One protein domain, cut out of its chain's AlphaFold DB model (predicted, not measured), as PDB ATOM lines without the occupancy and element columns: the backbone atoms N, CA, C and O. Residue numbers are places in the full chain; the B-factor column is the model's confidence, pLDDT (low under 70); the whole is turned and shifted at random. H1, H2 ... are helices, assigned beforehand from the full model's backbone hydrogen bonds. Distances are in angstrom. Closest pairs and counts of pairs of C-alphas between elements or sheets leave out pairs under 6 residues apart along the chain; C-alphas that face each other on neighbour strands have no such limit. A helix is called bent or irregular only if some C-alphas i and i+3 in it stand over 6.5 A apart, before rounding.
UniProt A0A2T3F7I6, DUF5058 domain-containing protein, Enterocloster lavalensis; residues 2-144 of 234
ATOM      1  N   THR A   2     -54.475 -23.299  37.436       63.62
ATOM      2  CA  THR A   2     -55.610 -23.091  36.516       63.62
ATOM      3  C   THR A   2     -56.905 -23.697  37.081       63.62
ATOM      4  O   THR A   2     -56.872 -24.673  37.834       63.62
ATOM      5  N   GLN A   3     -58.069 -23.127  36.742       61.28
ATOM      6  CA  GLN A   3     -59.364 -23.657  37.209       61.28
ATOM      7  C   GLN A   3     -59.620 -25.095  36.729       61.28
ATOM      8  O   GLN A   3     -60.215 -25.888  37.459       61.28
ATOM      9  N   GLU A   4     -59.153 -25.448  35.530       65.56
ATOM     10  CA  GLU A   4     -59.262 -26.811  34.997       65.56
ATOM     11  C   GLU A   4     -58.397 -27.809  35.767       65.56
ATOM     12  O   GLU A   4     -58.873 -28.892  36.108       65.56
ATOM     13  N   TYR A   5     -57.173 -27.413  36.138       71.31
ATOM     14  CA  TYR A   5     -56.301 -28.215  36.992       71.31
ATOM     15  C   TYR A   5     -56.994 -28.556  38.314       71.31
ATOM     16  O   TYR A   5     -57.057 -29.721  38.686       71.31
ATOM     17  N   GLY A   6     -57.597 -27.575  38.996       67.44
ATOM     18  CA  GLY A   6     -58.278 -27.817  40.273       67.44
ATOM     19  C   GLY A   6     -59.469 -28.780  40.166       67.44
ATOM     20  O   GLY A   6     -59.664 -29.612  41.059       67.44
ATOM     21  N   LYS A   7     -60.237 -28.695  39.067       72.56
ATOM     22  CA  LYS A   7     -61.392 -29.569  38.794       72.56
ATOM     23  C   LYS A   7     -60.980 -31.006  38.485       72.56
ATOM     24  O   LYS A   7     -61.639 -31.929  38.954       72.56
ATOM     25  N   ILE A   8     -59.905 -31.200  37.723       74.38
ATOM     26  CA  ILE A   8     -59.418 -32.536  37.350       74.38
ATOM     27  C   ILE A   8     -58.632 -33.162  38.505       74.38
ATOM     28  O   ILE A   8     -58.898 -34.305  38.877       74.38
ATOM     29  N   ALA A   9     -57.740 -32.398  39.138       73.00
ATOM     30  CA  ALA A   9     -56.908 -32.864  40.245       73.00
ATOM     31  C   ALA A   9     -57.727 -33.304  41.466       73.00
ATOM     32  O   ALA A   9     -57.255 -34.133  42.231       73.00
ATOM     33  N   ASN A  10     -58.952 -32.796  41.656       78.50
ATOM     34  CA  ASN A  10     -59.865 -33.233  42.724       78.50
ATOM     35  C   ASN A  10     -61.142 -33.901  42.190       78.50
ATOM     36  O   ASN A  10     -62.105 -34.089  42.935       78.50
ATOM     37  N   GLY A  11     -61.161 -34.254  40.905       81.62
ATOM     38  CA  GLY A  11     -62.321 -34.841  40.251       81.62
ATOM     39  C   GLY A  11     -62.625 -36.247  40.763       81.62
ATOM     40  O   GLY A  11     -61.726 -37.026  41.087       81.62
ATOM     41  N   ILE A  12     -63.911 -36.605  40.787       81.25
ATOM     42  CA  ILE A  12     -64.370 -37.915  41.274       81.25
ATOM     43  C   ILE A  12     -63.798 -39.091  40.469       81.25
ATOM     44  O   ILE A  12     -63.578 -40.167  41.015       81.25
ATOM     45  N   VAL A  13     -63.481 -38.873  39.191       84.56
ATOM     46  CA  VAL A  13     -62.844 -39.876  38.327       84.56
ATOM     47  C   VAL A  13     -61.469 -40.272  38.866       84.56
ATOM     48  O   VAL A  13     -61.148 -41.456  38.932       84.56
ATOM     49  N   LEU A  14     -60.673 -39.300  39.319       83.88
ATOM     50  CA  LEU A  14     -59.337 -39.555  39.851       83.88
ATOM     51  C   LEU A  14     -59.405 -40.226  41.231       83.88
ATOM     52  O   LEU A  14     -58.607 -41.113  41.523       83.88
ATOM     53  N   TRP A  15     -60.408 -39.878  42.045       87.00
ATOM     54  CA  TRP A  15     -60.722 -40.598  43.285       87.00
ATOM     55  C   TRP A  15     -61.051 -42.068  43.033       87.00
ATOM     56  O   TRP A  15     -60.498 -42.939  43.706       87.00
ATOM     57  N   LEU A  16     -61.902 -42.353  42.045       87.75
ATOM     58  CA  LEU A  16     -62.251 -43.723  41.665       87.75
ATOM     59  C   LEU A  16     -61.050 -44.491  41.102       87.75
ATOM     60  O   LEU A  16     -60.926 -45.680  41.374       87.75
ATOM     61  N   ALA A  17     -60.144 -43.830  40.377       86.56
ATOM     62  CA  ALA A  17     -58.911 -44.453  39.895       86.56
ATOM     63  C   ALA A  17     -57.923 -44.769  41.035       86.56
ATOM     64  O   ALA A  17     -57.251 -45.799  41.011       86.56
ATOM     65  N   CYS A  18     -57.848 -43.910  42.055       86.69
ATOM     66  CA  CYS A  18     -56.936 -44.071  43.190       86.69
ATOM     67  C   CYS A  18     -57.455 -45.055  44.256       86.69
ATOM     68  O   CYS A  18     -56.666 -45.749  44.901       86.69
ATOM     69  N   ALA A  19     -58.773 -45.143  44.449       89.06
ATOM     70  CA  ALA A  19     -59.377 -45.948  45.510       89.06
ATOM     71  C   ALA A  19     -58.994 -47.442  45.488       89.06
ATOM     72  O   ALA A  19     -58.655 -47.958  46.556       89.06
ATOM     73  N   PRO A  20     -58.960 -48.151  44.341       90.56
ATOM     74  CA  PRO A  20     -58.564 -49.557  44.297       90.56
ATOM     75  C   PRO A  20     -57.168 -49.813  44.874       90.56
ATOM     76  O   PRO A  20     -56.980 -50.787  45.602       90.56
ATOM     77  N   GLY A  21     -56.205 -48.924  44.605       87.00
ATOM     78  CA  GLY A  21     -54.839 -49.051  45.115       87.00
ATOM     79  C   GLY A  21     -54.780 -48.957  46.639       87.00
ATOM     80  O   GLY A  21     -54.150 -49.788  47.292       87.00
ATOM     81  N   VAL A  22     -55.501 -47.999  47.225       88.31
ATOM     82  CA  VAL A  22     -55.552 -47.844  48.686       88.31
ATOM     83  C   VAL A  22     -56.325 -48.990  49.341       88.31
ATOM     84  O   VAL A  22     -55.872 -49.557  50.337       88.31
ATOM     85  N   LEU A  23     -57.456 -49.397  48.755       90.44
ATOM     86  CA  LEU A  23     -58.240 -50.537  49.236       90.44
ATOM     87  C   LEU A  23     -57.421 -51.831  49.234       90.44
ATOM     88  O   LEU A  23     -57.518 -52.617  50.179       90.44
ATOM     89  N   TRP A  24     -56.579 -52.033  48.218       90.44
ATOM     90  CA  TRP A  24     -55.663 -53.167  48.164       90.44
ATOM     91  C   TRP A  24     -54.680 -53.173  49.339       90.44
ATOM     92  O   TRP A  24     -54.495 -54.210  49.975       90.44
ATOM     93  N   VAL A  25     -54.098 -52.025  49.692       89.69
ATOM     94  CA  VAL A  25     -53.189 -51.918  50.847       89.69
ATOM     95  C   VAL A  25     -53.920 -52.200  52.155       89.69
ATOM     96  O   VAL A  25     -53.412 -52.952  52.989       89.69
ATOM     97  N   CYS A  26     -55.131 -51.667  52.330       90.06
ATOM     98  CA  CYS A  26     -55.953 -51.971  53.500       90.06
ATOM     99  C   CYS A  26     -56.254 -53.476  53.602       90.06
ATOM    100  O   CYS A  26     -56.151 -54.064  54.684       90.06
ATOM    101  N   ALA A  27     -56.575 -54.119  52.476       92.94
ATOM    102  CA  ALA A  27     -56.798 -55.559  52.416       92.94
ATOM    103  C   ALA A  27     -55.522 -56.345  52.761       92.94
ATOM    104  O   ALA A  27     -55.565 -57.252  53.598       92.94
ATOM    105  N   ALA A  28     -54.376 -55.968  52.187       90.31
ATOM    106  CA  ALA A  28     -53.083 -56.584  52.465       90.31
ATOM    107  C   ALA A  28     -52.709 -56.467  53.952       90.31
ATOM    108  O   ALA A  28     -52.368 -57.476  54.573       90.31
ATOM    109  N   ALA A  29     -52.858 -55.284  54.555       89.75
ATOM    110  CA  ALA A  29     -52.630 -55.065  55.983       89.75
ATOM    111  C   ALA A  29     -53.520 -55.975  56.850       89.75
ATOM    112  O   ALA A  29     -53.042 -56.603  57.800       89.75
ATOM    113  N   GLY A  30     -54.798 -56.125  56.481       93.12
ATOM    114  CA  GLY A  30     -55.721 -57.050  57.139       93.12
ATOM    115  C   GLY A  30     -55.285 -58.517  57.031       93.12
ATOM    116  O   GLY A  30     -55.349 -59.260  58.016       93.12
ATOM    117  N   ILE A  31     -54.800 -58.944  55.862       94.31
ATOM    118  CA  ILE A  31     -54.281 -60.302  55.640       94.31
ATOM    119  C   ILE A  31     -53.015 -60.544  56.475       94.31
ATOM    120  O   ILE A  31     -52.924 -61.576  57.147       94.31
ATOM    121  N   PHE A  32     -52.066 -59.605  56.478       91.12
ATOM    122  CA  PHE A  32     -50.832 -59.707  57.263       91.12
ATOM    123  C   PHE A  32     -51.107 -59.771  58.761       91.12
ATOM    124  O   PHE A  32     -50.540 -60.624  59.445       91.12
ATOM    125  N   LEU A  33     -52.031 -58.948  59.262       91.94
ATOM    126  CA  LEU A  33     -52.441 -58.999  60.661       91.94
ATOM    127  C   LEU A  33     -53.021 -60.375  61.011       91.94
ATOM    128  O   LEU A  33     -52.593 -60.997  61.980       91.94
ATOM    129  N   ARG A  34     -53.944 -60.904  60.196       92.06
ATOM    130  CA  ARG A  34     -54.530 -62.239  60.423       92.06
ATOM    131  C   ARG A  34     -53.473 -63.346  60.434       92.06
ATOM    132  O   ARG A  34     -53.530 -64.224  61.296       92.06
ATOM    133  N   ARG A  35     -52.515 -63.309  59.502       91.62
ATOM    134  CA  ARG A  35     -51.412 -64.285  59.436       91.62
ATOM    135  C   ARG A  35     -50.501 -64.184  60.659       91.62
ATOM    136  O   ARG A  35     -50.290 -65.191  61.324       91.62
ATOM    137  N   SER A  36     -50.084 -62.972  61.027       89.25
ATOM    138  CA  SER A  36     -49.252 -62.724  62.211       89.25
ATOM    139  C   SER A  36     -49.907 -63.230  63.503       89.25
ATOM    140  O   SER A  36     -49.243 -63.855  64.326       89.25
ATOM    141  N   LEU A  37     -51.224 -63.054  63.660       89.44
ATOM    142  CA  LEU A  37     -51.958 -63.574  64.819       89.44
ATOM    143  C   LEU A  37     -52.005 -65.107  64.845       89.44
ATOM    144  O   LEU A  37     -51.849 -65.711  65.910       89.44
ATOM    145  N   LYS A  38     -52.211 -65.743  63.686       90.00
ATOM    146  CA  LYS A  38     -52.246 -67.206  63.563       90.00
ATOM    147  C   LYS A  38     -50.879 -67.825  63.849       90.00
ATOM    148  O   LYS A  38     -50.801 -68.808  64.584       90.00
ATOM    149  N   ASP A  39     -49.816 -67.247  63.302       90.06
ATOM    150  CA  ASP A  39     -48.456 -67.747  63.496       90.06
ATOM    151  C   ASP A  39     -47.947 -67.447  64.909       90.06
ATOM    152  O   ASP A  39     -47.359 -68.320  65.542       90.06
ATOM    153  N   GLY A  40     -48.298 -66.294  65.482       86.38
ATOM    154  CA  GLY A  40     -48.016 -65.992  66.885       86.38
ATOM    155  C   GLY A  40     -48.646 -67.000  67.853       86.38
ATOM    156  O   GLY A  40     -47.989 -67.443  68.795       86.38
ATOM    157  N   ALA A  41     -49.885 -67.430  67.591       85.06
ATOM    158  CA  ALA A  41     -50.532 -68.482  68.376       85.06
ATOM    159  C   ALA A  41     -49.832 -69.848  68.223       85.06
ATOM    160  O   ALA A  41     -49.683 -70.569  69.206       85.06
ATOM    161  N   ARG A  42     -49.352 -70.190  67.017       88.31
ATOM    162  CA  ARG A  42     -48.571 -71.419  66.762       88.31
ATOM    163  C   ARG A  42     -47.217 -71.421  67.468       88.31
ATOM    164  O   ARG A  42     -46.753 -72.476  67.878       88.31
ATOM    165  N   MET A  43     -46.608 -70.250  67.637       86.38
ATOM    166  CA  MET A  43     -45.347 -70.071  68.363       86.38
ATOM    167  C   MET A  43     -45.515 -70.081  69.895       86.38
ATOM    168  O   MET A  43     -44.547 -69.853  70.615       86.38
ATOM    169  N   GLY A  44     -46.728 -70.321  70.410       87.62
ATOM    170  CA  GLY A  44     -46.993 -70.403  71.848       87.62
ATOM    171  C   GLY A  44     -47.113 -69.048  72.556       87.62
ATOM    172  O   GLY A  44     -47.054 -68.998  73.784       87.62
ATOM    173  N   LEU A  45     -47.295 -67.940  71.823       86.19
ATOM    174  CA  LEU A  45     -47.543 -66.640  72.451       86.19
ATOM    175  C   LEU A  45     -48.893 -66.642  73.172       86.19
ATOM    176  O   LEU A  45     -49.932 -67.002  72.613       86.19
ATOM    177  N   THR A  46     -48.897 -66.164  74.414       89.75
ATOM    178  CA  THR A  46     -50.138 -66.022  75.182       89.75
ATOM    179  C   THR A  46     -51.042 -64.952  74.560       89.75
ATOM    180  O   THR A  46     -50.575 -63.932  74.038       89.75
ATOM    181  N   ARG A  47     -52.367 -65.124  74.678       84.44
ATOM    182  CA  ARG A  47     -53.344 -64.113  74.222       84.44
ATOM    183  C   ARG A  47     -53.098 -62.738  74.848       84.44
ATOM    184  O   ARG A  47     -53.344 -61.716  74.210       84.44
ATOM    185  N   GLU A  48     -52.592 -62.706  76.079       85.62
ATOM    186  CA  GLU A  48     -52.271 -61.464  76.775       85.62
ATOM    187  C   GLU A  48     -51.062 -60.745  76.154       85.62
ATOM    188  O   GLU A  48     -51.104 -59.526  75.977       85.62
ATOM    189  N   GLN A  49     -50.011 -61.476  75.766       84.44
ATOM    190  CA  GLN A  49     -48.859 -60.906  75.055       84.44
ATOM    191  C   GLN A  49     -49.262 -60.348  73.692       84.44
ATOM    192  O   GLN A  49     -48.879 -59.224  73.365       84.44
ATOM    193  N   ILE A  50     -50.088 -61.081  72.941       86.56
ATOM    194  CA  ILE A  50     -50.606 -60.627  71.644       86.56
ATOM    195  C   ILE A  50     -51.417 -59.336  71.820       86.56
ATOM    196  O   ILE A  50     -51.153 -58.341  71.148       86.56
ATOM    197  N   ARG A  51     -52.357 -59.300  72.776       85.81
ATOM    198  CA  ARG A  51     -53.183 -58.108  73.036       85.81
ATOM    199  C   ARG A  51     -52.350 -56.904  73.481       85.81
ATOM    200  O   ARG A  51     -52.628 -55.783  73.057       85.81
ATOM    201  N   LYS A  52     -51.329 -57.127  74.314       83.75
ATOM    202  CA  LYS A  52     -50.374 -56.083  74.716       83.75
ATOM    203  C   LYS A  52     -49.587 -55.557  73.514       83.75
ATOM    204  O   LYS A  52     -49.457 -54.345  73.388       83.75
ATOM    205  N   GLY A  53     -49.122 -56.441  72.631       84.69
ATOM    206  CA  GLY A  53     -48.416 -56.071  71.402       84.69
ATOM    207  C   GLY A  53     -49.270 -55.218  70.467       84.69
ATOM    208  O   GLY A  53     -48.830 -54.148  70.060       84.69
ATOM    209  N   ILE A  54     -50.517 -55.632  70.207       86.50
ATOM    210  CA  ILE A  54     -51.461 -54.865  69.377       86.50
ATOM    211  C   ILE A  54     -51.697 -53.482  69.981       86.50
ATOM    212  O   ILE A  54     -51.562 -52.485  69.283       86.50
ATOM    213  N   ARG A  55     -51.997 -53.399  71.285       84.25
ATOM    214  CA  ARG A  55     -52.247 -52.111  71.950       84.25
ATOM    215  C   ARG A  55     -51.032 -51.187  71.872       84.25
ATOM    216  O   ARG A  55     -51.197 -50.011  71.567       84.25
ATOM    217  N   GLY A  56     -49.837 -51.716  72.137       81.38
ATOM    218  CA  GLY A  56     -48.594 -50.953  72.039       81.38
ATOM    219  C   GLY A  56     -48.349 -50.444  70.619       81.38
ATOM    220  O   GLY A  56     -48.080 -49.261  70.439       81.38
ATOM    221  N   ALA A  57     -48.525 -51.302  69.610       82.69
ATOM    222  CA  ALA A  57     -48.379 -50.927  68.206       82.69
ATOM    223  C   ALA A  57     -49.403 -49.860  67.785       82.69
ATOM    224  O   ALA A  57     -49.021 -48.854  67.199       82.69
ATOM    225  N   SER A  58     -50.680 -50.025  68.147       84.69
ATOM    226  CA  SER A  58     -51.731 -49.052  67.826       84.69
ATOM    227  C   SER A  58     -51.454 -47.671  68.421       84.69
ATOM    228  O   SER A  58     -51.675 -46.675  67.741       84.69
ATOM    229  N   ILE A  59     -50.956 -47.597  69.661       80.06
ATOM    230  CA  ILE A  59     -50.600 -46.315  70.293       80.06
ATOM    231  C   ILE A  59     -49.350 -45.722  69.625       80.06
ATOM    232  O   ILE A  59     -49.331 -44.532  69.315       80.06
ATOM    233  N   ALA A  60     -48.336 -46.546  69.345       78.69
ATOM    234  CA  ALA A  60     -47.097 -46.101  68.709       78.69
ATOM    235  C   ALA A  60     -47.305 -45.575  67.277       78.69
ATOM    236  O   ALA A  60     -46.569 -44.692  66.843       78.69
ATOM    237  N   SER A  61     -48.314 -46.066  66.551       81.69
ATOM    238  CA  SER A  61     -48.639 -45.589  65.200       81.69
ATOM    239  C   SER A  61     -49.259 -44.188  65.166       81.69
ATOM    240  O   SER A  61     -49.162 -43.524  64.138       81.69
ATOM    241  N   VAL A  62     -49.849 -43.699  66.266       81.69
ATOM    242  CA  VAL A  62     -50.537 -42.393  66.291       81.69
ATOM    243  C   VAL A  62     -49.589 -41.246  65.939       81.69
ATOM    244  O   VAL A  62     -49.944 -40.385  65.139       81.69
ATOM    245  N   GLY A  63     -48.377 -41.251  66.504       73.25
ATOM    246  CA  GLY A  63     -47.379 -40.209  66.259       73.25
ATOM    247  C   GLY A  63     -47.035 -40.069  64.770       73.25
ATOM    248  O   GLY A  63     -47.335 -39.032  64.175       73.25
ATOM    249  N   PRO A  64     -46.488 -41.116  64.127       76.06
ATOM    250  CA  PRO A  64     -46.202 -41.102  62.695       76.06
ATOM    251  C   PRO A  64     -47.406 -40.710  61.826       76.06
ATOM    252  O   PRO A  64     -47.237 -39.954  60.872       76.06
ATOM    253  N   CYS A  65     -48.626 -41.145  62.172       81.25
ATOM    254  CA  CYS A  65     -49.835 -40.769  61.435       81.25
ATOM    255  C   CYS A  65     -50.094 -39.254  61.441       81.25
ATOM    256  O   CYS A  65     -50.419 -38.701  60.394       81.25
ATOM    257  N   LEU A  66     -49.918 -38.563  62.572       78.19
ATOM    258  CA  LEU A  66     -50.135 -37.110  62.649       78.19
ATOM    259  C   LEU A  66     -49.132 -36.323  61.790       78.19
ATOM    260  O   LEU A  66     -49.518 -35.385  61.093       78.19
ATOM    261  N   VAL A  67     -47.862 -36.736  61.783       74.56
ATOM    262  CA  VAL A  67     -46.816 -36.119  60.937       74.56
ATOM    263  C   VAL A  67     -47.068 -36.393  59.459       74.56
ATOM    264  O   VAL A  67     -46.845 -35.531  58.605       74.56
ATOM    265  N   MET A  68     -47.556 -37.590  59.134       80.44
ATOM    266  CA  MET A  68     -47.948 -37.913  57.768       80.44
ATOM    267  C   MET A  68     -49.109 -37.039  57.294       80.44
ATOM    268  O   MET A  68     -49.060 -36.573  56.161       80.44
ATOM    269  N   LEU A  69     -50.102 -36.749  58.144       82.50
ATOM    270  CA  LEU A  69     -51.221 -35.868  57.787       82.50
ATOM    271  C   LEU A  69     -50.753 -34.444  57.457       82.50
ATOM    272  O   LEU A  69     -51.143 -33.906  56.423       82.50
ATOM    273  N   SER A  70     -49.878 -33.847  58.275       80.06
ATOM    274  CA  SER A  70     -49.351 -32.502  57.988       80.06
ATOM    275  C   SER A  70     -48.533 -32.473  56.696       80.06
ATOM    276  O   SER A  70     -48.623 -31.536  55.904       80.06
ATOM    277  N   SER A  71     -47.759 -33.528  56.455       80.50
ATOM    278  CA  SER A  71     -46.954 -33.661  55.244       80.50
ATOM    279  C   SER A  71     -47.852 -33.865  54.013       80.50
ATOM    280  O   SER A  71     -47.644 -33.230  52.980       80.50
ATOM    281  N   MET A  72     -48.906 -34.674  54.131       86.06
ATOM    282  CA  MET A  72     -49.866 -34.935  53.058       86.06
ATOM    283  C   MET A  72     -50.545 -33.650  52.580       86.06
ATOM    284  O   MET A  72     -50.680 -33.473  51.373       86.06
ATOM    285  N   LEU A  73     -50.892 -32.724  53.482       85.94
ATOM    286  CA  LEU A  73     -51.449 -31.418  53.099       85.94
ATOM    287  C   LEU A  73     -50.526 -30.655  52.139       85.94
ATOM    288  O   LEU A  73     -51.007 -30.044  51.188       85.94
ATOM    289  N   SER A  74     -49.208 -30.741  52.340       84.50
ATOM    290  CA  SER A  74     -48.235 -30.107  51.441       84.50
ATOM    291  C   SER A  74     -48.270 -30.743  50.050       84.50
ATOM    292  O   SER A  74     -48.253 -30.038  49.046       84.50
ATOM    293  N   LEU A  75     -48.381 -32.072  49.982       85.44
ATOM    294  CA  LEU A  75     -48.457 -32.792  48.713       85.44
ATOM    295  C   LEU A  75     -49.786 -32.546  47.983       85.44
ATOM    296  O   LEU A  75     -49.790 -32.418  46.762       85.44
ATOM    297  N   MET A  76     -50.899 -32.408  48.710       87.06
ATOM    298  CA  MET A  76     -52.219 -32.122  48.128       87.06
ATOM    299  C   MET A  76     -52.246 -30.802  47.348       87.06
ATOM    300  O   MET A  76     -52.937 -30.711  46.337       87.06
ATOM    301  N   VAL A  77     -51.475 -29.798  47.779       82.81
ATOM    302  CA  VAL A  77     -51.344 -28.518  47.060       82.81
ATOM    303  C   VAL A  77     -50.594 -28.687  45.731       82.81
ATOM    304  O   VAL A  77     -50.795 -27.901  44.807       82.81
ATOM    305  N   ILE A  78     -49.747 -29.714  45.621       83.62
ATOM    306  CA  ILE A  78     -48.865 -29.951  44.473       83.62
ATOM    307  C   ILE A  78     -49.492 -30.928  43.468       83.62
ATOM    308  O   ILE A  78     -49.355 -30.741  42.264       83.62
ATOM    309  N   THR A  79     -50.172 -31.976  43.930       82.62
ATOM    310  CA  THR A  79     -50.659 -33.071  43.065       82.62
ATOM    311  C   THR A  79     -52.162 -33.317  43.163       82.62
ATOM    312  O   THR A  79     -52.698 -34.175  42.465       82.62
ATOM    313  N   GLY A  80     -52.873 -32.560  43.999       86.06
ATOM    314  CA  GLY A  80     -54.288 -32.777  44.274       86.06
ATOM    315  C   GLY A  80     -54.546 -33.865  45.317       86.06
ATOM    316  O   GLY A  80     -53.688 -34.681  45.659       86.06
ATOM    317  N   SER A  81     -55.771 -33.873  45.841       86.62
ATOM    318  CA  SER A  81     -56.178 -34.754  46.944       86.62
ATOM    319  C   SER A  81     -56.091 -36.261  46.639       86.62
ATOM    320  O   SER A  81     -55.537 -36.991  47.463       86.62
ATOM    321  N   PRO A  82     -56.587 -36.760  45.489       86.81
ATOM    322  CA  PRO A  82     -56.632 -38.192  45.185       86.81
ATOM    323  C   PRO A  82     -55.243 -38.801  44.992       86.81
ATOM    324  O   PRO A  82     -54.956 -39.865  45.538       86.81
ATOM    325  N   ILE A  83     -54.366 -38.117  44.246       87.25
ATOM    326  CA  ILE A  83     -53.004 -38.594  43.977       87.25
ATOM    327  C   ILE A  83     -52.182 -38.555  45.261       87.25
ATOM    328  O   ILE A  83     -51.577 -39.564  45.616       87.25
ATOM    329  N   ALA A  84     -52.220 -37.450  46.014       87.69
ATOM    330  CA  ALA A  84     -51.549 -37.384  47.310       87.69
ATOM    331  C   ALA A  84     -52.013 -38.514  48.247       87.69
ATOM    332  O   ALA A  84     -51.190 -39.153  48.902       87.69
ATOM    333  N   TRP A  85     -53.315 -38.820  48.260       87.62
ATOM    334  CA  TRP A  85     -53.865 -39.918  49.052       87.62
ATOM    335  C   TRP A  85     -53.349 -41.292  48.608       87.62
ATOM    336  O   TRP A  85     -52.901 -42.070  49.452       87.62
ATOM    337  N   LEU A  86     -53.345 -41.589  47.306       88.94
ATOM    338  CA  LEU A  86     -52.800 -42.845  46.781       88.94
ATOM    339  C   LEU A  86     -51.323 -43.014  47.154       88.94
ATOM    340  O   LEU A  86     -50.917 -44.066  47.650       88.94
ATOM    341  N   ARG A  87     -50.524 -41.973  46.919       85.69
ATOM    342  CA  ARG A  87     -49.063 -42.030  47.042       85.69
ATOM    343  C   ARG A  87     -48.612 -42.207  48.489       85.69
ATOM    344  O   ARG A  87     -47.783 -43.066  48.757       85.69
ATOM    345  N   VAL A  88     -49.236 -41.500  49.432       82.75
ATOM    346  CA  VAL A  88     -48.908 -41.619  50.866       82.75
ATOM    347  C   VAL A  88     -49.311 -42.976  51.460       82.75
ATOM    348  O   VAL A  88     -48.716 -43.411  52.443       82.75
ATOM    349  N   ASN A  89     -50.305 -43.663  50.882       83.69
ATOM    350  CA  ASN A  89     -50.804 -44.936  51.419       83.69
ATOM    351  C   ASN A  89     -50.214 -46.179  50.744       83.69
ATOM    352  O   ASN A  89     -50.110 -47.215  51.396       83.69
ATOM    353  N   VAL A  90     -49.864 -46.113  49.455       72.88
ATOM    354  CA  VAL A  90     -49.389 -47.285  48.708       72.88
ATOM    355  C   VAL A  90     -47.886 -47.434  48.838       72.88
ATOM    356  O   VAL A  90     -47.437 -48.418  49.423       72.88
ATOM    357  N   ILE A  91     -47.110 -46.480  48.319       68.12
ATOM    358  CA  ILE A  91     -45.644 -46.487  48.344       68.12
ATOM    359  C   ILE A  91     -45.169 -45.046  48.176       68.12
ATOM    360  O   ILE A  91     -45.496 -44.419  47.172       68.12
ATOM    361  N   GLY A  92     -44.360 -44.574  49.124       59.69
ATOM    362  CA  GLY A  92     -43.755 -43.246  49.076       59.69
ATOM    363  C   GLY A  92     -43.897 -42.501  50.396       59.69
ATOM    364  O   GLY A  92     -44.990 -42.342  50.934       59.69
ATOM    365  N   GLY A  93     -42.774 -42.032  50.939       72.94
ATOM    366  CA  GLY A  93     -42.804 -41.001  51.971       72.94
ATOM    367  C   GLY A  93     -43.048 -39.647  51.313       72.94
ATOM    368  O   GLY A  93     -42.506 -39.387  50.242       72.94
ATOM    369  N   VAL A  94     -43.804 -38.759  51.961       76.38
ATOM    370  CA  VAL A  94     -44.124 -37.435  51.394       76.38
ATOM    371  C   VAL A  94     -42.878 -36.676  50.923       76.38
ATOM    372  O   VAL A  94     -42.918 -36.032  49.883       76.38
ATOM    373  N   GLY A  95     -41.754 -36.777  51.642       77.19
ATOM    374  CA  GLY A  95     -40.501 -36.133  51.231       77.19
ATOM    375  C   GLY A  95     -39.999 -36.597  49.859       77.19
ATOM    376  O   GLY A  95     -39.586 -35.775  49.047       77.19
ATOM    377  N   TYR A  96     -40.107 -37.895  49.569       82.88
ATOM    378  CA  TYR A  96     -39.754 -38.453  48.265       82.88
ATOM    379  C   TYR A  96     -40.738 -38.009  47.176       82.88
ATOM    380  O   TYR A  96     -40.332 -37.604  46.092       82.88
ATOM    381  N   GLU A  97     -42.035 -38.027  47.486       85.81
ATOM    382  CA  GLU A  97     -43.094 -37.609  46.561       85.81
ATOM    383  C   GLU A  97     -42.964 -36.136  46.157       85.81
ATOM    384  O   GLU A  97     -43.115 -35.801  44.983       85.81
ATOM    385  N   ILE A  98     -42.624 -35.262  47.110       85.62
ATOM    386  CA  ILE A  98     -42.346 -33.848  46.838       85.62
ATOM    387  C   ILE A  98     -41.117 -33.713  45.935       85.62
ATOM    388  O   ILE A  98     -41.155 -32.942  44.984       85.62
ATOM    389  N   MET A  99     -40.052 -34.481  46.180       86.00
ATOM    390  CA  MET A  99     -38.858 -34.465  45.328       86.00
ATOM    391  C   MET A  99     -39.174 -34.909  43.891       86.00
ATOM    392  O   MET A  99     -38.765 -34.244  42.941       86.00
ATOM    393  N   GLY A 100     -39.951 -35.982  43.717       86.69
ATOM    394  CA  GLY A 100     -40.402 -36.432  42.397       86.69
ATOM    395  C   GLY A 100     -41.262 -35.385  41.683       86.69
ATOM    396  O   GLY A 100     -41.079 -35.136  40.491       86.69
ATOM    397  N   ALA A 101     -42.149 -34.716  42.421       87.75
ATOM    398  CA  ALA A 101     -42.956 -33.620  41.897       87.75
ATOM    399  C   ALA A 101     -42.106 -32.395  41.502       87.75
ATOM    400  O   ALA A 101     -42.438 -31.728  40.518       87.75
ATOM    401  N   SER A 102     -41.013 -32.120  42.225       88.00
ATOM    402  CA  SER A 102     -40.020 -31.091  41.877       88.00
ATOM    403  C   SER A 102     -39.271 -31.434  40.600       88.00
ATOM    404  O   SER A 102     -39.215 -30.596  39.708       88.00
ATOM    405  N   PHE A 103     -38.801 -32.671  40.435       89.25
ATOM    406  CA  PHE A 103     -38.144 -33.082  39.190       89.25
ATOM    407  C   PHE A 103     -39.065 -32.974  37.974       89.25
ATOM    408  O   PHE A 103     -38.627 -32.547  36.908       89.25
ATOM    409  N   ALA A 104     -40.348 -33.308  38.128       89.06
ATOM    410  CA  ALA A 104     -41.334 -33.105  37.071       89.06
ATOM    411  C   ALA A 104     -41.548 -31.616  36.747       89.06
ATOM    412  O   ALA A 104     -41.698 -31.257  35.582       89.06
ATOM    413  N   ALA A 105     -41.550 -30.746  37.761       88.75
ATOM    414  CA  ALA A 105     -41.688 -29.305  37.571       88.75
ATOM    415  C   ALA A 105     -40.459 -28.710  36.859       88.75
ATOM    416  O   ALA A 105     -40.615 -27.968  35.888       88.75
ATOM    417  N   ASP A 106     -39.257 -29.109  37.280       89.00
ATOM    418  CA  ASP A 106     -37.987 -28.685  36.688       89.00
ATOM    419  C   ASP A 106     -37.865 -29.140  35.229       89.00
ATOM    420  O   ASP A 106     -37.484 -28.347  34.366       89.00
ATOM    421  N   ALA A 107     -38.262 -30.382  34.928       88.25
ATOM    422  CA  ALA A 107     -38.263 -30.926  33.569       88.25
ATOM    423  C   ALA A 107     -39.210 -30.175  32.617       88.25
ATOM    424  O   ALA A 107     -38.968 -30.141  31.414       88.25
ATOM    425  N   MET A 108     -40.275 -29.566  33.146       87.31
ATOM    426  CA  MET A 108     -41.196 -28.739  32.364       87.31
ATOM    427  C   MET A 108     -40.929 -27.234  32.499       87.31
ATOM    428  O   MET A 108     -41.721 -26.431  32.009       87.31
ATOM    429  N   HIS A 109     -39.835 -26.839  33.159       85.69
ATOM    430  CA  HIS A 109     -39.464 -25.444  33.408       85.69
ATOM    431  C   HIS A 109     -40.554 -24.608  34.107       85.69
ATOM    432  O   HIS A 109     -40.669 -23.402  33.876       85.69
ATOM    433  N   ILE A 110     -41.342 -25.229  34.989       85.25
ATOM    434  CA  ILE A 110     -42.385 -24.554  35.771       85.25
ATOM    435  C   ILE A 110     -42.039 -24.527  37.259       85.25
ATOM    436  O   ILE A 110     -41.372 -25.413  37.783       85.25
ATOM    437  N   LYS A 111     -42.544 -23.520  37.978       82.00
ATOM    438  CA  LYS A 111     -42.392 -23.440  39.440       82.00
ATOM    439  C   LYS A 111     -43.602 -24.035  40.161       82.00
ATOM    440  O   LYS A 111     -44.742 -23.631  39.903       82.00
ATOM    441  N   ILE A 112     -43.347 -24.934  41.114       80.94
ATOM    442  CA  ILE A 112     -44.371 -25.495  42.010       80.94
ATOM    443  C   ILE A 112     -45.075 -24.369  42.778       80.94
ATOM    444  O   ILE A 112     -44.445 -23.416  43.230       80.94
ATOM    445  N   GLY A 113     -46.397 -24.482  42.923       74.00
ATOM    446  CA  GLY A 113     -47.218 -23.525  43.669       74.00
ATOM    447  C   GLY A 113     -47.634 -22.284  42.875       74.00
ATOM    448  O   GLY A 113     -48.266 -21.389  43.434       74.00
ATOM    449  N   THR A 114     -47.325 -22.210  41.576       75.31
ATOM    450  CA  THR A 114     -47.689 -21.065  40.726       75.31
ATOM    451  C   THR A 114     -48.946 -21.316  39.877       75.31
ATOM    452  O   THR A 114     -49.562 -22.387  39.890       75.31
ATOM    453  N   SER A 115     -49.395 -20.304  39.127       70.25
ATOM    454  CA  SER A 115     -50.472 -20.435  38.132       70.25
ATOM    455  C   SER A 115     -50.116 -21.317  36.935       70.25
ATOM    456  O   SER A 115     -51.033 -21.741  36.239       70.25
ATOM    457  N   GLN A 116     -48.837 -21.649  36.754       72.00
ATOM    458  CA  GLN A 116     -48.322 -22.431  35.627       72.00
ATOM    459  C   GLN A 116     -48.543 -23.946  35.767       72.00
ATOM    460  O   GLN A 116     -48.294 -24.686  34.824       72.00
ATOM    461  N   MET A 117     -49.023 -24.421  36.922       76.75
ATOM    462  CA  MET A 117     -49.382 -25.828  37.113       76.75
ATOM    463  C   MET A 117     -50.610 -26.183  36.262       76.75
ATOM    464  O   MET A 117     -51.738 -25.808  36.597       76.75
ATOM    465  N   SER A 118     -50.360 -26.879  35.152       83.06
ATOM    466  CA  SER A 118     -51.352 -27.361  34.187       83.06
ATOM    467  C   SER A 118     -51.705 -28.837  34.414       83.06
ATOM    468  O   SER A 118     -51.118 -29.522  35.252       83.06
ATOM    469  N   VAL A 119     -52.675 -29.351  33.654       82.69
ATOM    470  CA  VAL A 119     -53.022 -30.783  33.659       82.69
ATOM    471  C   VAL A 119     -51.842 -31.638  33.180       82.69
ATOM    472  O   VAL A 119     -51.602 -32.705  33.737       82.69
ATOM    473  N   ASP A 120     -51.043 -31.138  32.235       84.75
ATOM    474  CA  ASP A 120     -49.846 -31.835  31.748       84.75
ATOM    475  C   ASP A 120     -48.817 -32.033  32.861       84.75
ATOM    476  O   ASP A 120     -48.250 -33.119  32.993       84.75
ATOM    477  N   TYR A 121     -48.651 -31.033  33.737       88.19
ATOM    478  CA  TYR A 121     -47.815 -31.183  34.930       88.19
ATOM    479  C   TYR A 121     -48.303 -32.320  35.812       88.19
ATOM    480  O   TYR A 121     -47.498 -33.135  36.252       88.19
ATOM    481  N   LEU A 122     -49.612 -32.398  36.060       85.06
ATOM    482  CA  LEU A 122     -50.180 -33.449  36.898       85.06
ATOM    483  C   LEU A 122     -49.885 -34.841  36.322       85.06
ATOM    484  O   LEU A 122     -49.510 -35.746  37.071       85.06
ATOM    485  N   CYS A 123     -50.014 -35.004  35.004       86.94
ATOM    486  CA  CYS A 123     -49.704 -36.252  34.311       86.94
ATOM    487  C   CYS A 123     -48.218 -36.612  34.437       86.94
ATOM    488  O   CYS A 123     -47.890 -37.717  34.877       86.94
ATOM    489  N   VAL A 124     -47.321 -35.675  34.112       88.88
ATOM    490  CA  VAL A 124     -45.868 -35.895  34.177       88.88
ATOM    491  C   VAL A 124     -45.421 -36.170  35.613       88.88
ATOM    492  O   VAL A 124     -44.712 -37.144  35.853       88.88
ATOM    493  N   ALA A 125     -45.891 -35.384  36.584       88.75
ATOM    494  CA  ALA A 125     -45.592 -35.581  38.000       88.75
ATOM    495  C   ALA A 125     -46.051 -36.959  38.483       88.75
ATOM    496  O   ALA A 125     -45.264 -37.688  39.083       88.75
ATOM    497  N   THR A 126     -47.278 -37.368  38.149       87.12
ATOM    498  CA  THR A 126     -47.801 -38.688  38.534       87.12
ATOM    499  C   THR A 126     -46.946 -39.821  37.961       87.12
ATOM    500  O   THR A 126     -46.670 -40.797  38.665       87.12
ATOM    501  N   VAL A 127     -46.480 -39.693  36.714       89.00
ATOM    502  CA  VAL A 127     -45.598 -40.687  36.083       89.00
ATOM    503  C   VAL A 127     -44.231 -40.717  36.760       89.00
ATOM    504  O   VAL A 127     -43.810 -41.795  37.169       89.00
ATOM    505  N   VAL A 128     -43.566 -39.571  36.931       89.94
ATOM    506  CA  VAL A 128     -42.229 -39.474  37.552       89.94
ATOM    507  C   VAL A 128     -42.239 -40.015  38.982       89.94
ATOM    508  O   VAL A 128     -41.371 -40.799  39.364       89.94
ATOM    509  N   MET A 129     -43.253 -39.652  39.766       88.00
ATOM    510  CA  MET A 129     -43.423 -40.148  41.133       88.00
ATOM    511  C   MET A 129     -43.626 -41.671  41.142       88.00
ATOM    512  O   MET A 129     -43.005 -42.395  41.924       88.00
ATOM    513  N   THR A 130     -44.448 -42.193  40.226       86.19
ATOM    514  CA  THR A 130     -44.723 -43.633  40.139       86.19
ATOM    515  C   THR A 130     -43.502 -44.432  39.697       86.19
ATOM    516  O   THR A 130     -43.170 -45.426  40.346       86.19
ATOM    517  N   THR A 131     -42.810 -44.001  38.640       86.69
ATOM    518  CA  THR A 131     -41.622 -44.688  38.114       86.69
ATOM    519  C   THR A 131     -40.469 -44.658  39.105       86.69
ATOM    520  O   THR A 131     -39.796 -45.674  39.281       86.69
ATOM    521  N   GLY A 132     -40.304 -43.552  39.830       84.31
ATOM    522  CA  GLY A 132     -39.319 -43.435  40.898       84.31
ATOM    523  C   GLY A 132     -39.489 -44.490  42.001       84.31
ATOM    524  O   GLY A 132     -38.511 -45.053  42.497       84.31
ATOM    525  N   CYS A 133     -40.732 -44.852  42.332       82.50
ATOM    526  CA  CYS A 133     -41.001 -45.871  43.344       82.50
ATOM    527  C   CYS A 133     -40.904 -47.322  42.856       82.50
ATOM    528  O   CYS A 133     -40.867 -48.231  43.691       82.50
ATOM    529  N   LEU A 134     -40.833 -47.568  41.542       83.50
ATOM    530  CA  LEU A 134     -40.734 -48.928  40.996       83.50
ATOM    531  C   LEU A 134     -39.471 -49.648  41.473       83.50
ATOM    532  O   LEU A 134     -39.517 -50.857  41.682       83.50
ATOM    533  N   GLY A 135     -38.373 -48.921  41.705       83.81
ATOM    534  CA  GLY A 135     -37.129 -49.505  42.210       83.81
ATOM    535  C   GLY A 135     -37.326 -50.261  43.526       83.81
ATOM    536  O   GLY A 135     -36.880 -51.399  43.653       83.81
ATOM    537  N   TRP A 136     -38.078 -49.685  44.471       81.50
ATOM    538  CA  TRP A 136     -38.370 -50.318  45.762       81.50
ATOM    539  C   TRP A 136     -39.244 -51.565  45.612       81.50
ATOM    540  O   TRP A 136     -39.004 -52.570  46.280       81.50
ATOM    541  N   ILE A 137     -40.231 -51.518  44.713       83.00
ATOM    542  CA  ILE A 137     -41.129 -52.648  44.441       83.00
ATOM    543  C   ILE A 137     -40.362 -53.792  43.798       83.00
ATOM    544  O   ILE A 137     -40.463 -54.927  44.254       83.00
ATOM    545  N   LEU A 138     -39.601 -53.498  42.744       85.88
ATOM    546  CA  LEU A 138     -38.845 -54.494  41.997       85.88
ATOM    547  C   LEU A 138     -37.775 -55.124  42.879       85.88
ATOM    548  O   LEU A 138     -37.652 -56.347  42.910       85.88
ATOM    549  N   PHE A 139     -37.051 -54.310  43.647       84.12
ATOM    550  CA  PHE A 139     -36.055 -54.820  44.577       84.12
ATOM    551  C   PHE A 139     -36.700 -55.682  45.668       84.12
ATOM    552  O   PHE A 139     -36.253 -56.801  45.916       84.12
ATOM    553  N   GLY A 140     -37.804 -55.222  46.262       84.00
ATOM    554  CA  GLY A 140     -38.569 -56.012  47.222       84.00
ATOM    555  C   GLY A 140     -39.049 -57.337  46.627       84.00
ATOM    556  O   GLY A 140     -38.814 -58.391  47.208       84.00
ATOM    557  N   ALA A 141     -39.662 -57.321  45.446       84.31
ATOM    558  CA  ALA A 141     -40.204 -58.517  44.810       84.31
ATOM    559  C   ALA A 141     -39.120 -59.537  44.416       84.31
ATOM    560  O   ALA A 141     -39.333 -60.735  44.579       84.31
ATOM    561  N   LEU A 142     -37.965 -59.076  43.922       85.06
ATOM    562  CA  LEU A 142     -36.897 -59.943  43.403       85.06
ATOM    563  C   LEU A 142     -35.895 -60.421  44.461       85.06
ATOM    564  O   LEU A 142     -35.180 -61.393  44.209       85.06
ATOM    565  N   PHE A 143     -35.784 -59.716  45.592       83.44
ATOM    566  CA  PHE A 143     -34.773 -60.001  46.616       83.44
ATOM    567  C   PHE A 143     -35.345 -60.351  47.995       83.44
ATOM    568  O   PHE A 143     -34.565 -60.723  48.876       83.44
ATOM    569  N   SER A 144     -36.667 -60.283  48.214       81.00
ATOM    570  CA  SER A 144     -37.265 -60.663  49.511       81.00
ATOM    571  C   SER A 144     -37.012 -62.124  49.879       81.00
ATOM    572  O   SER A 144     -36.734 -62.424  51.036       81.00
TER     573      SER A 144
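What this domain is: This is residues 2 to 144 of the 234 residues of the protein "DUF5058 domain-containing protein" of Enterocloster lavalensis (UniProt A0A2T3F7I6). H2 and H3 make a long hairpin with H4 folded back between them, an up-and-down bundle; H1, H5 and H6a gather at H4's end, and residues 138 to 144 stick out. The printed part has 143 residues, six named helices and no named strand: all helix. It is loose, radius of gyration of the C-alphas 18.7 A, spanning 60 by 32 by 25 A.

How they stand to each other: Find H1 at residues 3 to 9, then the hairpin of H2, 12 to 42, and H3, 47 to 79. H4, 81 to 90, touches H2; their closest C-alphas, Trp 15 and Pro 82, are 5.1 A apart. H1 and H5, 94 to 107, touch H6a, 119 to 132. Every O i to N i+4 pair is within hydrogen-bond range except in H2, 25 of 27, and H3, 24 of 29.

Where its parts are: From C-alpha 12 at (-64.370, -37.915, 41.274) H2 runs 45.0 A, only just irregular: C-alphas 17 and 20 are 6.7 A apart. H6, one helix by hydrogen bonds, is bent, C-alphas 132 and 135 being 6.6 A apart; its arm H6b, residues 135 to 144, ends with C-alpha 144 at (-37.265, -60.663, 49.511).

The domain as a whole: The printed part has no cut; the H5 to H6 link is long. Residues 2 to 4, 6, 91 and 92 have pLDDT under 70.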